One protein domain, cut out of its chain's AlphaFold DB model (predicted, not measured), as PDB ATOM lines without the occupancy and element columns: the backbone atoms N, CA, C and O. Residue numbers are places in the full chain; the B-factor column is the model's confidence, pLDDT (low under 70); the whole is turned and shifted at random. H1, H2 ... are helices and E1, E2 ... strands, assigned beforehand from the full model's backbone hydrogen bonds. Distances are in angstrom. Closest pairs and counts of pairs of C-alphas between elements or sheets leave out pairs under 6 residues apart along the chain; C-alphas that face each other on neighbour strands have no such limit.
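This is residues 2 to 59 and 183 to 227 of the 227 residues of an uncharacterized protein of Gemmatimonadetes bacterium (UniProt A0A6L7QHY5). With little regular structure, the model shows a narrow twisted ribbon of three strands at one end of its longest axis and helices H1 and H2 towards the other. Residues 218 to 223 stick out. The printed part has 103 residues, under half in named elements, ordered E1, H1, E2, E3, H2: mixed class, antiparallel sheet E1, E2, E3. It is loose, radius of gyration of the C-alphas 17.5 A, spans 50 by 39 by 28 A.

Find C-alpha 8 at (103.654, 163.219, 124.768); E1, residues 8 to 16, runs 22.7 A. E2, residues 35 to 42, runs 22.5 A; E3, residues 47 to 53, 20.3 A. H1 is residues 23 to 26, 4.8 A. H2, residues 209 to 221, runs 18.5 A to (139.871, 145.798, 111.144).

E1 and E2 are antiparallel; find N 12 and O 39 within hydrogen-bond range, 2.9 A. E2 and E3 form a hairpin, N 38 to O 50 2.8 A. H1 and H2, not on the sheet, are close but not clearly touching; their closest C-alphas, Thr 26 and Ala 211, are 6.2 A apart. In H2 every O i to N i+4 pair is within range; H1 is too short for one.

The farthest C-alphas, Asn 44 and Leu 225, are 51.1 A apart. Residues 60 to 182 are not printed, a 34.3 A gap between C-alphas 59 and 183. Asp 227 is under pLDDT 70.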
ATOM      1  N   TYR A   2     106.002 154.609 129.521       89.00
ATOM      2  CA  TYR A   2     106.086 153.302 130.218       89.00
ATOM      3  C   TYR A   2     105.966 153.501 131.729       89.00
ATOM      4  O   TYR A   2     105.020 153.040 132.346       89.00
ATOM      5  N   ILE A   3     106.857 154.321 132.303       90.00
ATOM      6  CA  ILE A   3     106.863 154.651 133.741       90.00
ATOM      7  C   ILE A   3     105.526 155.246 134.211       90.00
ATOM      8  O   ILE A   3     105.044 154.918 135.287       90.00
ATOM      9  N   THR A   4     104.952 156.151 133.418       91.62
ATOM     10  CA  THR A   4     103.748 156.921 133.769       91.62
ATOM     11  C   THR A   4     102.505 156.518 132.983       91.62
ATOM     12  O   THR A   4     101.452 157.085 133.227       91.62
ATOM     13  N   ASP A   5     102.643 155.659 131.966       94.38
ATOM     14  CA  ASP A   5     101.595 155.361 130.966       94.38
ATOM     15  C   ASP A   5     100.992 156.588 130.222       94.38
ATOM     16  O   ASP A   5     100.040 156.461 129.469       94.38
ATOM     17  N   THR A   6     101.587 157.784 130.352       95.75
ATOM     18  CA  THR A   6     101.133 159.028 129.680       95.75
ATOM     19  C   THR A   6     101.773 159.250 128.314       95.75
ATOM     20  O   THR A   6     102.937 158.888 128.130       95.75
ATOM     21  N   ARG A   7     101.096 159.908 127.370       96.94
ATOM     22  CA  ARG A   7     101.596 160.181 126.008       96.94
ATOM     23  C   ARG A   7     102.154 161.608 125.854       96.94
ATOM     24  O   ARG A   7     101.564 162.531 126.404       96.94
ATOM     25  N   PRO A   8     103.247 161.853 125.103       97.56
ATOM     26  CA  PRO A   8     103.654 163.219 124.768       97.56
ATOM     27  C   PRO A   8     102.664 163.860 123.779       97.56
ATOM     28  O   PRO A   8     102.246 163.228 122.813       97.56
ATOM     29  N   VAL A   9     102.303 165.126 123.988       98.06
ATOM     30  CA  VAL A   9     101.384 165.885 123.111       98.06
ATOM     31  C   VAL A   9     102.046 167.089 122.448       98.06
ATOM     32  O   VAL A   9     101.596 167.544 121.398       98.06
ATOM     33  N   LYS A  10     103.135 167.598 123.029       98.44
ATOM     34  CA  LYS A  10     103.884 168.754 122.527       98.44
ATOM     35  C   LYS A  10     105.351 168.612 122.896       98.44
ATOM     36  O   LYS A  10     105.644 168.073 123.962       98.44
ATOM     37  N   VAL A  11     106.253 169.098 122.051       98.69
ATOM     38  CA  VAL A  11     107.698 168.977 122.250       98.69
ATOM     39  C   VAL A  11     108.448 170.250 121.877       98.69
ATOM     40  O   VAL A  11     108.098 170.922 120.910       98.69
ATOM     41  N   ASN A  12     109.508 170.548 122.620       98.69
ATOM     42  CA  ASN A  12     110.552 171.499 122.260       98.69
ATOM     43  C   ASN A  12     111.886 170.752 122.169       98.69
ATOM     44  O   ASN A  12     112.172 169.905 123.017       98.69
ATOM     45  N   GLY A  13     112.694 171.068 121.161       98.44
ATOM     46  CA  GLY A  13     114.042 170.536 120.988       98.44
ATOM     47  C   GLY A  13     115.067 171.660 121.010       98.44
ATOM     48  O   GLY A  13     114.901 172.646 120.304       98.44
ATOM     49  N   PHE A  14     116.122 171.485 121.798       98.38
ATOM     50  CA  PHE A  14     117.286 172.366 121.834       98.38
ATOM     51  C   PHE A  14     118.530 171.526 121.595       98.38
ATOM     52  O   PHE A  14     118.606 170.388 122.068       98.38
ATOM     53  N   VAL A  15     119.517 172.086 120.910       97.81
ATOM     54  CA  VAL A  15     120.736 171.362 120.554       97.81
ATOM     55  C   VAL A  15     121.979 172.094 121.016       97.81
ATOM     56  O   VAL A  15     122.024 173.320 121.058       97.81
ATOM     57  N   ILE A  16     122.992 171.312 121.364       97.50
ATOM     58  CA  ILE A  16     124.372 171.761 121.463       97.50
ATOM     59  C   ILE A  16     124.980 171.465 120.091       97.50
ATOM     60  O   ILE A  16     125.099 170.279 119.767       97.50
ATOM     61  N   PRO A  17     125.325 172.490 119.289       97.06
ATOM     62  CA  PRO A  17     125.833 172.294 117.937       97.06
ATOM     63  C   PRO A  17     127.056 171.375 117.879       97.06
ATOM     64  O   PRO A  17     127.722 171.135 118.891       97.06
ATOM     65  N   PHE A  18     127.350 170.859 116.688       96.88
ATOM     66  CA  PHE A  18     128.578 170.103 116.428       96.88
ATOM     67  C   PHE A  18     129.817 170.863 116.937       96.88
ATOM     68  O   PHE A  18     130.042 172.016 116.563       96.88
ATOM     69  N   ASP A  19     130.610 170.221 117.796       95.50
ATOM     70  CA  ASP A  19     131.823 170.803 118.368       95.50
ATOM     71  C   ASP A  19     133.062 170.378 117.568       95.50
ATOM     72  O   ASP A  19     133.551 169.254 117.682       95.50
ATOM     73  N   PHE A  20     133.596 171.304 116.769       95.56
ATOM     74  CA  PHE A  20     134.813 171.090 115.979       95.56
ATOM     75  C   PHE A  20     136.084 170.943 116.833       95.56
ATOM     76  O   PHE A  20     137.110 170.497 116.323       95.56
ATOM     77  N   ALA A  21     136.047 171.313 118.115       94.75
ATOM     78  CA  ALA A  21     137.171 171.151 119.031       94.75
ATOM     79  C   ALA A  21     137.125 169.824 119.805       94.75
ATOM     80  O   ALA A  21     138.096 169.497 120.490       94.75
ATOM     81  N   ASP A  22     136.039 169.048 119.704       93.50
ATOM     82  CA  ASP A  22     135.882 167.775 120.405       93.50
ATOM     83  C   ASP A  22     136.337 166.589 119.526       93.50
ATOM     84  O   ASP A  22     135.653 166.230 118.563       93.50
ATOM     85  N   PRO A  23     137.429 165.878 119.879       91.75
ATOM     86  CA  PRO A  23     137.891 164.708 119.132       91.75
ATOM     87  C   PRO A  23     136.875 163.564 119.047       91.75
ATOM     88  O   PRO A  23     136.938 162.761 118.127       91.75
ATOM     89  N   THR A  24     135.925 163.458 119.977       88.50
ATOM     90  CA  THR A  24     134.859 162.443 119.889       88.50
ATOM     91  C   THR A  24     133.820 162.761 118.819       88.50
ATOM     92  O   THR A  24     133.088 161.867 118.402       88.50
ATOM     93  N   GLN A  25     133.778 164.012 118.357       91.75
ATOM     94  CA  GLN A  25     132.998 164.440 117.203       91.75
ATOM     95  C   GLN A  25     133.844 164.363 115.929       91.75
ATOM     96  O   GLN A  25     133.414 163.779 114.937       91.75
ATOM     97  N   THR A  26     135.068 164.902 115.966       94.56
ATOM     98  CA  THR A  26     135.913 165.084 114.774       94.56
ATOM     99  C   THR A  26     136.757 163.874 114.387       94.56
ATOM    100  O   THR A  26     137.174 163.782 113.240       94.56
ATOM    101  N   LEU A  27     136.981 162.902 115.278       93.00
ATOM    102  CA  LEU A  27     137.597 161.606 114.945       93.00
ATOM    103  C   LEU A  27     136.542 160.512 114.725       93.00
ATOM    104  O   LEU A  27     136.788 159.332 114.968       93.00
ATOM    105  N   HIS A  28     135.360 160.905 114.256       90.62
ATOM    106  CA  HIS A  28     134.268 160.013 113.893       90.62
ATOM    107  C   HIS A  28     133.634 160.482 112.577       90.62
ATOM    108  O   HIS A  28     133.707 161.654 112.223       90.62
ATOM    109  N   MET A  29     132.932 159.597 111.867       93.25
ATOM    110  CA  MET A  29     132.121 159.973 110.693       93.25
ATOM    111  C   MET A  29     130.823 160.702 111.084       93.25
ATOM    112  O   MET A  29     129.840 160.667 110.344       93.25
ATOM    113  N   ASN A  30     130.786 161.319 112.271       92.12
ATOM    114  CA  ASN A  30     129.592 161.978 112.763       92.12
ATOM    115  C   ASN A  30     129.300 163.240 111.942       92.12
ATOM    116  O   ASN A  30     130.204 163.975 111.553       92.12
ATOM    117  N   ARG A  31     128.016 163.482 111.694       93.50
ATOM    118  CA  ARG A  31     127.509 164.667 110.991       93.50
ATOM    119  C   ARG A  31     126.415 165.392 111.773       93.50
ATOM    120  O   ARG A  31     125.922 166.416 111.307       93.50
ATOM    121  N   SER A  32     126.002 164.844 112.918       94.06
ATOM    122  CA  SER A  32     124.952 165.413 113.758       94.06
ATOM    123  C   SER A  32     125.517 166.291 114.861       94.06
ATOM    124  O   SER A  32     126.654 166.113 115.278       94.06
ATOM    125  N   ASP A  33     124.681 167.168 115.402       96.50
ATOM    126  CA  ASP A  33     125.020 167.976 116.572       96.50
ATOM    127  C   ASP A  33     125.479 167.135 117.783       96.50
ATOM    128  O   ASP A  33     125.151 165.950 117.910       96.50
ATOM    129  N   THR A  34     126.246 167.759 118.681       96.38
ATOM    130  CA  THR A  34     126.942 167.100 119.801       96.38
ATOM    131  C   THR A  34     125.975 166.448 120.790       96.38
ATOM    132  O   THR A  34     126.192 165.329 121.270       96.38
ATOM    133  N   ALA A  35     124.910 167.169 121.136       96.44
ATOM    134  CA  ALA A  35     123.922 166.747 122.115       96.44
ATOM    135  C   ALA A  35     122.608 167.508 121.937       96.44
ATOM    136  O   ALA A  35     122.552 168.542 121.275       96.44
ATOM    137  N   ALA A  36     121.543 167.009 122.558       97.38
ATOM    138  CA  ALA A  36     120.237 167.649 122.515       97.38
ATOM    139  C   ALA A  36     119.486 167.484 123.833       97.38
ATOM    140  O   ALA A  36     119.614 166.468 124.519       97.38
ATOM    141  N   VAL A  37     118.648 168.466 124.160       98.19
ATOM    142  CA  VAL A  37     117.611 168.328 125.179       98.19
ATOM    143  C   VAL A  37     116.241 168.430 124.527       98.19
ATOM    144  O   VAL A  37     115.953 169.343 123.757       98.19
ATOM    145  N   ILE A  38     115.393 167.465 124.857       98.00
ATOM    146  CA  ILE A  38     114.002 167.399 124.435       98.00
ATOM    147  C   ILE A  38     113.135 167.633 125.667       98.00
ATOM    148  O   ILE A  38     113.341 167.004 126.708       98.00
ATOM    149  N   ILE A  39     112.165 168.538 125.561       98.31
ATOM    150  CA  ILE A  39     111.183 168.809 126.612       98.31
ATOM    151  C   ILE A  39     109.797 168.510 126.055       98.31
ATOM    152  O   ILE A  39     109.357 169.161 125.112       98.31
ATOM    153  N   CYS A  40     109.105 167.542 126.645       98.19
ATOM    154  CA  CYS A  40     107.759 167.142 126.255       98.19
ATOM    155  C   CYS A  40     106.731 167.600 127.288       98.19
ATOM    156  O   CYS A  40     106.919 167.390 128.487       98.19
ATOM    157  N   ARG A  41     105.598 168.131 126.820       98.31
ATOM    158  CA  ARG A  41     104.351 168.144 127.594       98.31
ATOM    159  C   ARG A  41     103.608 166.842 127.335       98.31
ATOM    160  O   ARG A  41     103.476 166.435 126.179       98.31
ATOM    161  N   MET A  42     103.132 166.217 128.398       97.81
ATOM    162  CA  MET A  42     102.358 164.982 128.361       97.81
ATOM    163  C   MET A  42     100.852 165.282 128.292       97.81
ATOM    164  O   MET A  42     100.423 166.402 128.550       97.81
ATOM    165  N   ASP A  43     100.046 164.287 127.940       97.44
ATOM    166  CA  ASP A  43      98.578 164.351 127.864       97.44
ATOM    167  C   ASP A  43      97.878 164.588 129.211       97.44
ATOM    168  O   ASP A  43      96.709 164.957 129.237       97.44
ATOM    169  N   ASN A  44      98.602 164.425 130.317       96.94
ATOM    170  CA  ASN A  44      98.169 164.775 131.667       96.94
ATOM    171  C   ASN A  44      98.844 166.053 132.207       96.94
ATOM    172  O   ASN A  44      98.984 166.206 133.418       96.94
ATOM    173  N   ASP A  45      99.350 166.910 131.317       96.94
ATOM    174  CA  ASP A  45     100.070 168.158 131.609       96.94
ATOM    175  C   ASP A  45     101.416 168.019 132.337       96.94
ATOM    176  O   ASP A  45     102.125 169.015 132.520       96.94
ATOM    177  N   ALA A  46     101.845 166.800 132.681       97.50
ATOM    178  CA  ALA A  46     103.191 166.578 133.188       97.50
ATOM    179  C   ALA A  46     104.244 167.035 132.164       97.50
ATOM    180  O   ALA A  46     104.021 167.020 130.949       97.50
ATOM    181  N   VAL A  47     105.423 167.410 132.655       97.62
ATOM    182  CA  VAL A  47     106.558 167.789 131.810       97.62
ATOM    183  C   VAL A  47     107.668 166.765 131.970       97.62
ATOM    184  O   VAL A  47     108.081 166.441 133.082       97.62
ATOM    185  N   MET A  48     108.167 166.271 130.843       96.81
ATOM    186  CA  MET A  48     109.315 165.380 130.778       96.81
ATOM    187  C   MET A  48     110.464 166.102 130.085       96.81
ATOM    188  O   MET A  48     110.274 166.719 129.042       96.81
ATOM    189  N   LYS A  49     111.659 166.022 130.668       96.75
ATOM    190  CA  LYS A  49     112.902 166.478 130.049       96.75
ATOM    191  C   LYS A  49     113.797 165.276 129.818       96.75
ATOM    192  O   LYS A  49     114.054 164.527 130.759       96.75
ATOM    193  N   SER A  50     114.335 165.167 128.615       95.44
ATOM    194  CA  SER A  50     115.292 164.137 128.249       95.44
ATOM    195  C   SER A  50     116.531 164.761 127.620       95.44
ATOM    196  O   SER A  50     116.426 165.602 126.732       95.44
ATOM    197  N   LEU A  51     117.706 164.386 128.125       95.94
ATOM    198  CA  LEU A  51     119.009 164.874 127.676       95.94
ATOM    199  C   LEU A  51     119.738 163.729 126.971       95.94
ATOM    200  O   LEU A  51     119.851 162.640 127.533       95.94
ATOM    201  N   HIS A  52     120.218 163.980 125.760       91.75
ATOM    202  CA  HIS A  52     120.767 162.972 124.857       91.75
ATOM    203  C   HIS A  52     122.074 163.441 124.217       91.75
ATOM    204  O   HIS A  52     122.341 164.640 124.141       91.75
ATOM    205  N   GLY A  53     122.835 162.490 123.677       89.44
ATOM    206  CA  GLY A  53     124.024 162.745 122.864       89.44
ATOM    207  C   GLY A  53     125.333 162.429 123.574       89.44
ATOM    208  O   GLY A  53     125.355 161.774 124.617       89.44
ATOM    209  N   ALA A  54     126.436 162.885 122.988       85.69
ATOM    210  CA  ALA A  54     127.796 162.479 123.340       85.69
ATOM    211  C   ALA A  54     128.365 163.214 124.572       85.69
ATOM    212  O   ALA A  54     129.538 163.592 124.616       85.69
ATOM    213  N   LEU A  55     127.534 163.419 125.598       90.62
ATOM    214  CA  LEU A  55     127.952 164.056 126.843       90.62
ATOM    215  C   LEU A  55     128.852 163.123 127.663       90.62
ATOM    216  O   LEU A  55     128.656 161.908 127.723       90.62
ATOM    217  N   ARG A  56     129.865 163.704 128.312       90.44
ATOM    218  CA  ARG A  56     130.846 162.958 129.110       90.44
ATOM    219  C   ARG A  56     130.238 162.411 130.399       90.44
ATOM    220  O   ARG A  56     129.355 163.021 130.992       90.44
ATOM    221  N   GLY A  57     130.783 161.287 130.862       88.38
ATOM    222  CA  GLY A  57     130.341 160.633 132.096       88.38
ATOM    223  C   GLY A  57     129.152 159.700 131.878       88.38
ATOM    224  O   GLY A  57     128.116 159.871 132.515       88.38
ATOM    225  N   HIS A  58     129.328 158.706 130.998       86.19
ATOM    226  CA  HIS A  58     128.320 157.713 130.615       86.19
ATOM    227  C   HIS A  58     127.399 157.281 131.773       86.19
ATOM    228  O   HIS A  58     127.843 156.849 132.850       86.19
ATOM    229  N   GLY A  59     126.092 157.363 131.533       85.75
ATOM    230  CA  GLY A  59     125.079 156.884 132.459       85.75
ATOM    231  C   GLY A  59     123.667 157.273 132.048       85.75
ATOM    232  O   GLY A  59     123.453 158.291 131.398       85.75
ATOM    233  N   ASP A 183     104.679 162.821 104.173       95.00
ATOM    234  CA  ASP A 183     105.778 163.451 104.897       95.00
ATOM    235  C   ASP A 183     107.003 162.533 104.844       95.00
ATOM    236  O   ASP A 183     107.075 161.524 105.541       95.00
ATOM    237  N   ASP A 184     107.944 162.868 103.965       94.75
ATOM    238  CA  ASP A 184     109.207 162.154 103.779       94.75
ATOM    239  C   ASP A 184     110.412 162.943 104.310       94.75
ATOM    240  O   ASP A 184     111.550 162.729 103.885       94.75
ATOM    241  N   TRP A 185     110.160 163.872 105.231       96.00
ATOM    242  CA  TRP A 185     111.168 164.729 105.839       96.00
ATOM    243  C   TRP A 185     112.176 163.920 106.669       96.00
ATOM    244  O   TRP A 185     111.812 163.198 107.597       96.00
ATOM    245  N   SER A 186     113.458 164.037 106.334       95.00
ATOM    246  CA  SER A 186     114.538 163.200 106.840       95.00
ATOM    247  C   SER A 186     115.891 163.925 106.794       95.00
ATOM    248  O   SER A 186     116.285 164.404 105.732       95.00
ATOM    249  N   PRO A 187     116.645 163.966 107.909       94.56
ATOM    250  CA  PRO A 187     117.999 164.522 107.949       94.56
ATOM    251  C   PRO A 187     119.070 163.578 107.384       94.56
ATOM    252  O   PRO A 187     120.259 163.860 107.528       94.56
ATOM    253  N   ASP A 188     118.668 162.447 106.803       92.94
ATOM    254  CA  ASP A 188     119.555 161.460 106.196       92.94
ATOM    255  C   ASP A 188     120.264 162.051 104.958       92.94
ATOM    256  O   ASP A 188     119.594 162.404 103.977       92.94
ATOM    257  N   PRO A 189     121.608 162.156 104.966       89.44
ATOM    258  CA  PRO A 189     122.366 162.687 103.838       89.44
ATOM    259  C   PRO A 189     122.137 161.941 102.517       89.44
ATOM    260  O   PRO A 189     122.214 162.571 101.461       89.44
ATOM    261  N   GLU A 190     121.827 160.642 102.548       91.25
ATOM    262  CA  GLU A 190     121.581 159.845 101.336       91.25
ATOM    263  C   GLU A 190     120.240 160.186 100.672       91.25
ATOM    264  O   GLU A 190     120.052 159.978  99.473       91.25
ATOM    265  N   ARG A 191     119.308 160.781 101.424       92.56
ATOM    266  CA  ARG A 191     117.973 161.183 100.946       92.56
ATOM    267  C   ARG A 191     117.892 162.660 100.568       92.56
ATOM    268  O   ARG A 191     116.795 163.194 100.372       92.56
ATOM    269  N   LYS A 192     119.038 163.341 100.473       90.81
ATOM    270  CA  LYS A 192     119.116 164.787 100.245       90.81
ATOM    271  C   LYS A 192     118.390 165.197  98.961       90.81
ATOM    272  O   LYS A 192     118.728 164.782  97.857       90.81
ATOM    273  N   LYS A 193     117.425 166.104  99.110       93.81
ATOM    274  CA  LYS A 193     116.730 166.793  98.014       93.81
ATOM    275  C   LYS A 193     116.207 168.144  98.490       93.81
ATOM    276  O   LYS A 193     116.266 168.461  99.678       93.81
ATOM    277  N   LYS A 194     115.688 168.956  97.565       93.25
ATOM    278  CA  LYS A 194     115.082 170.254  97.898       93.25
ATOM    279  C   LYS A 194     114.003 170.072  98.978       93.25
ATOM    280  O   LYS A 194     113.091 169.275  98.793       93.25
ATOM    281  N   GLY A 195     114.112 170.822 100.076       91.31
ATOM    282  CA  GLY A 195     113.165 170.791 101.198       91.31
ATOM    283  C   GLY A 195     113.508 169.819 102.336       91.31
ATOM    284  O   GLY A 195     112.819 169.844 103.353       91.31
ATOM    285  N   GLN A 196     114.560 169.003 102.204       95.56
ATOM    286  CA  GLN A 196     115.034 168.141 103.293       95.56
ATOM    287  C   GLN A 196     115.866 168.925 104.321       95.56
ATOM    288  O   GLN A 196     116.565 169.869 103.939       95.56
ATOM    289  N   PRO A 197     115.798 168.563 105.613       96.00
ATOM    290  CA  PRO A 197     116.577 169.215 106.653       96.00
ATOM    291  C   PRO A 197     118.052 168.786 106.616       96.00
ATOM    292  O   PRO A 197     118.377 167.710 106.111       96.00
ATOM    293  N   PRO A 198     118.958 169.594 107.187       95.31
ATOM    294  CA  PRO A 198     120.312 169.144 107.482       95.31
ATOM    295  C   PRO A 198     120.322 168.141 108.650       95.31
ATOM    296  O   PRO A 198     119.326 167.983 109.360       95.31
ATOM    297  N   SER A 199     121.468 167.495 108.873       95.12
ATOM    298  CA  SER A 199     121.714 166.647 110.052       95.12
ATOM    299  C   SER A 199     122.200 167.435 111.280       95.12
ATOM    300  O   SER A 199     122.235 166.883 112.376       95.12
ATOM    301  N   SER A 200     122.566 168.709 111.099       96.69
ATOM    302  CA  SER A 200     123.033 169.634 112.138       96.69
ATOM    303  C   SER A 200     122.417 171.020 111.939       96.69
ATOM    304  O   SER A 200     122.132 171.424 110.809       96.69
ATOM    305  N   VAL A 201     122.248 171.785 113.023       97.31
ATOM    306  CA  VAL A 201     121.794 173.187 112.951       97.31
ATOM    307  C   VAL A 201     122.810 174.103 112.268       97.31
ATOM    308  O   VAL A 201     122.453 175.185 111.817       97.31
ATOM    309  N   LEU A 202     124.060 173.655 112.129       97.00
ATOM    310  CA  LEU A 202     125.105 174.337 111.361       97.00
ATOM    311  C   LEU A 202     125.048 174.007 109.858       97.00
ATOM    312  O   LEU A 202     125.880 174.476 109.084       97.00
ATOM    313  N   GLY A 203     124.072 173.206 109.423       94.50
ATOM    314  CA  GLY A 203     123.935 172.768 108.041       94.50
ATOM    315  C   GLY A 203     124.657 171.448 107.773       94.50
ATOM    316  O   GLY A 203     124.533 170.485 108.528       94.50
ATOM    317  N   ALA A 204     125.352 171.366 106.638       92.88
ATOM    318  CA  ALA A 204     126.075 170.159 106.255       92.88
ATOM    319  C   ALA A 204     127.451 170.123 106.930       92.88
ATOM    320  O   ALA A 204     128.300 170.961 106.642       92.88
ATOM    321  N   ILE A 205     127.667 169.122 107.783       94.88
ATOM    322  CA  ILE A 205     128.975 168.822 108.365       94.88
ATOM    323  C   ILE A 205     129.673 167.779 107.493       94.88
ATOM    324  O   ILE A 205     129.121 166.705 107.231       94.88
ATOM    325  N   GLU A 206     130.882 168.096 107.038       93.12
ATOM    326  CA  GLU A 206     131.733 167.169 106.299       93.12
ATOM    327  C   GLU A 206     132.805 166.610 107.245       93.12
ATOM    328  O   GLU A 206     133.581 167.395 107.784       93.12
ATOM    329  N   PRO A 207     132.872 165.282 107.459       94.19
ATOM    330  CA  PRO A 207     133.910 164.695 108.295       94.19
ATOM    331  C   PRO A 207     135.314 164.956 107.739       94.19
ATOM    332  O   PRO A 207     135.561 164.811 106.534       94.19
ATOM    333  N   ASP A 208     136.245 165.271 108.636       94.00
ATOM    334  CA  ASP A 208     137.630 165.571 108.285       94.00
ATOM    335  C   ASP A 208     138.350 164.369 107.657       94.00
ATOM    336  O   ASP A 208     138.033 163.201 107.901       94.00
ATOM    337  N   ALA A 209     139.398 164.645 106.875       95.12
ATOM    338  CA  ALA A 209     140.218 163.606 106.246       95.12
ATOM    339  C   ALA A 209     140.821 162.624 107.271       95.12
ATOM    340  O   ALA A 209     140.929 161.426 106.999       95.12
ATOM    341  N   ALA A 210     141.174 163.116 108.463       94.88
ATOM    342  CA  ALA A 210     141.656 162.284 109.561       94.88
ATOM    343  C   ALA A 210     140.566 161.332 110.086       94.88
ATOM    344  O   ALA A 210     140.845 160.148 110.282       94.88
ATOM    345  N   ALA A 211     139.330 161.822 110.239       95.81
ATOM    346  CA  ALA A 211     138.172 161.027 110.644       95.81
ATOM    347  C   ALA A 211     137.898 159.900 109.645       95.81
ATOM    348  O   ALA A 211     137.772 158.741 110.032       95.81
ATOM    349  N   LYS A 212     137.894 160.235 108.348       95.31
ATOM    350  CA  LYS A 212     137.702 159.279 107.248       95.31
ATOM    351  C   LYS A 212     138.768 158.190 107.262       95.31
ATOM    352  O   LYS A 212     138.439 157.011 107.249       95.31
ATOM    353  N   LYS A 213     140.046 158.578 107.359       95.56
ATOM    354  CA  LYS A 213     141.167 157.631 107.432       95.56
ATOM    355  C   LYS A 213     141.051 156.702 108.643       95.56
ATOM    356  O   LYS A 213     141.306 155.505 108.517       95.56
ATOM    357  N   LEU A 214     140.690 157.245 109.807       95.69
ATOM    358  CA  LEU A 214     140.500 156.453 111.019       95.69
ATOM    359  C   LEU A 214     139.327 155.478 110.865       95.69
ATOM    360  O   LEU A 214     139.490 154.299 111.161       95.69
ATOM    361  N   ALA A 215     138.187 155.950 110.363       94.56
ATOM    362  CA  ALA A 215     137.003 155.131 110.141       94.56
ATOM    363  C   ALA A 215     137.284 153.978 109.169       94.56
ATOM    364  O   ALA A 215     137.031 152.833 109.521       94.56
ATOM    365  N   SER A 216     137.905 154.245 108.013       94.56
ATOM    366  CA  SER A 216     138.284 153.196 107.055       94.56
ATOM    367  C   SER A 216     139.184 152.132 107.681       94.56
ATOM    368  O   SER A 216     138.987 150.948 107.430       94.56
ATOM    369  N   LYS A 217     140.143 152.534 108.525       95.62
ATOM    370  CA  LYS A 217     140.990 151.583 109.253       95.62
ATOM    371  C   LYS A 217     140.165 150.729 110.221       95.62
ATOM    372  O   LYS A 217     140.259 149.510 110.177       95.62
ATOM    373  N   VAL A 218     139.362 151.363 111.079       95.06
ATOM    374  CA  VAL A 218     138.540 150.664 112.082       95.06
ATOM    375  C   VAL A 218     137.566 149.694 111.417       95.06
ATOM    376  O   VAL A 218     137.397 148.576 111.892       95.06
ATOM    377  N   TRP A 219     136.939 150.098 110.314       95.06
ATOM    378  CA  TRP A 219     136.022 149.240 109.574       95.06
ATOM    379  C   TRP A 219     136.738 148.062 108.908       95.06
ATOM    380  O   TRP A 219     136.251 146.938 109.015       95.06
ATOM    381  N   ALA A 220     137.916 148.283 108.314       96.12
ATOM    382  CA  ALA A 220     138.725 147.207 107.742       96.12
ATOM    383  C   ALA A 220     139.147 146.183 108.807       96.12
ATOM    384  O   ALA A 220     139.027 144.980 108.580       96.12
ATOM    385  N   ASP A 221     139.543 146.652 109.995       96.69
ATOM    386  CA  ASP A 221     139.871 145.798 111.144       96.69
ATOM    387  C   ASP A 221     138.645 144.992 111.639       96.69
ATOM    388  O   ASP A 221     138.799 143.924 112.232       96.69
ATOM    389  N   GLN A 222     137.422 145.470 111.369       95.69
ATOM    390  CA  GLN A 222     136.155 144.771 111.635       95.69
ATOM    391  C   GLN A 222     135.649 143.928 110.448       95.69
ATOM    392  O   GLN A 222     134.572 143.338 110.531       95.69
ATOM    393  N   GLY A 223     136.416 143.837 109.358       95.00
ATOM    394  CA  GLY A 223     136.087 143.029 108.182       95.00
ATOM    395  C   GLY A 223     135.256 143.738 107.109       95.00
ATOM    396  O   GLY A 223     134.838 143.090 106.153       95.00
ATOM    397  N   TYR A 224     135.031 145.050 107.223       93.25
ATOM    398  CA  TYR A 224     134.401 145.859 106.180       93.25
ATOM    399  C   TYR A 224     135.461 146.622 105.381       93.25
ATOM    400  O   TYR A 224     136.062 147.575 105.873       93.25
ATOM    401  N   LEU A 225     135.687 146.213 104.132       89.19
ATOM    402  CA  LEU A 225     136.700 146.806 103.247       89.19
ATOM    403  C   LEU A 225     136.142 147.902 102.322       89.19
ATOM    404  O   LEU A 225     136.888 148.443 101.509       89.19
ATOM    405  N   GLY A 226     134.864 148.258 102.488       81.44
ATOM    406  CA  GLY A 226     134.112 149.050 101.515       81.44
ATOM    407  C   GLY A 226     133.535 148.191 100.387       81.44
ATOM    408  O   GLY A 226     133.853 147.005 100.287       81.44
ATOM    409  N   ASP A 227     132.696 148.822  99.569       60.25
ATOM    410  CA  ASP A 227     132.420 148.406  98.189       60.25
ATOM    411  C   ASP A 227     133.401 149.113  97.236       60.25
ATOM    412  O   ASP A 227     133.717 150.304  97.497       60.25
TER     413      ASP A 227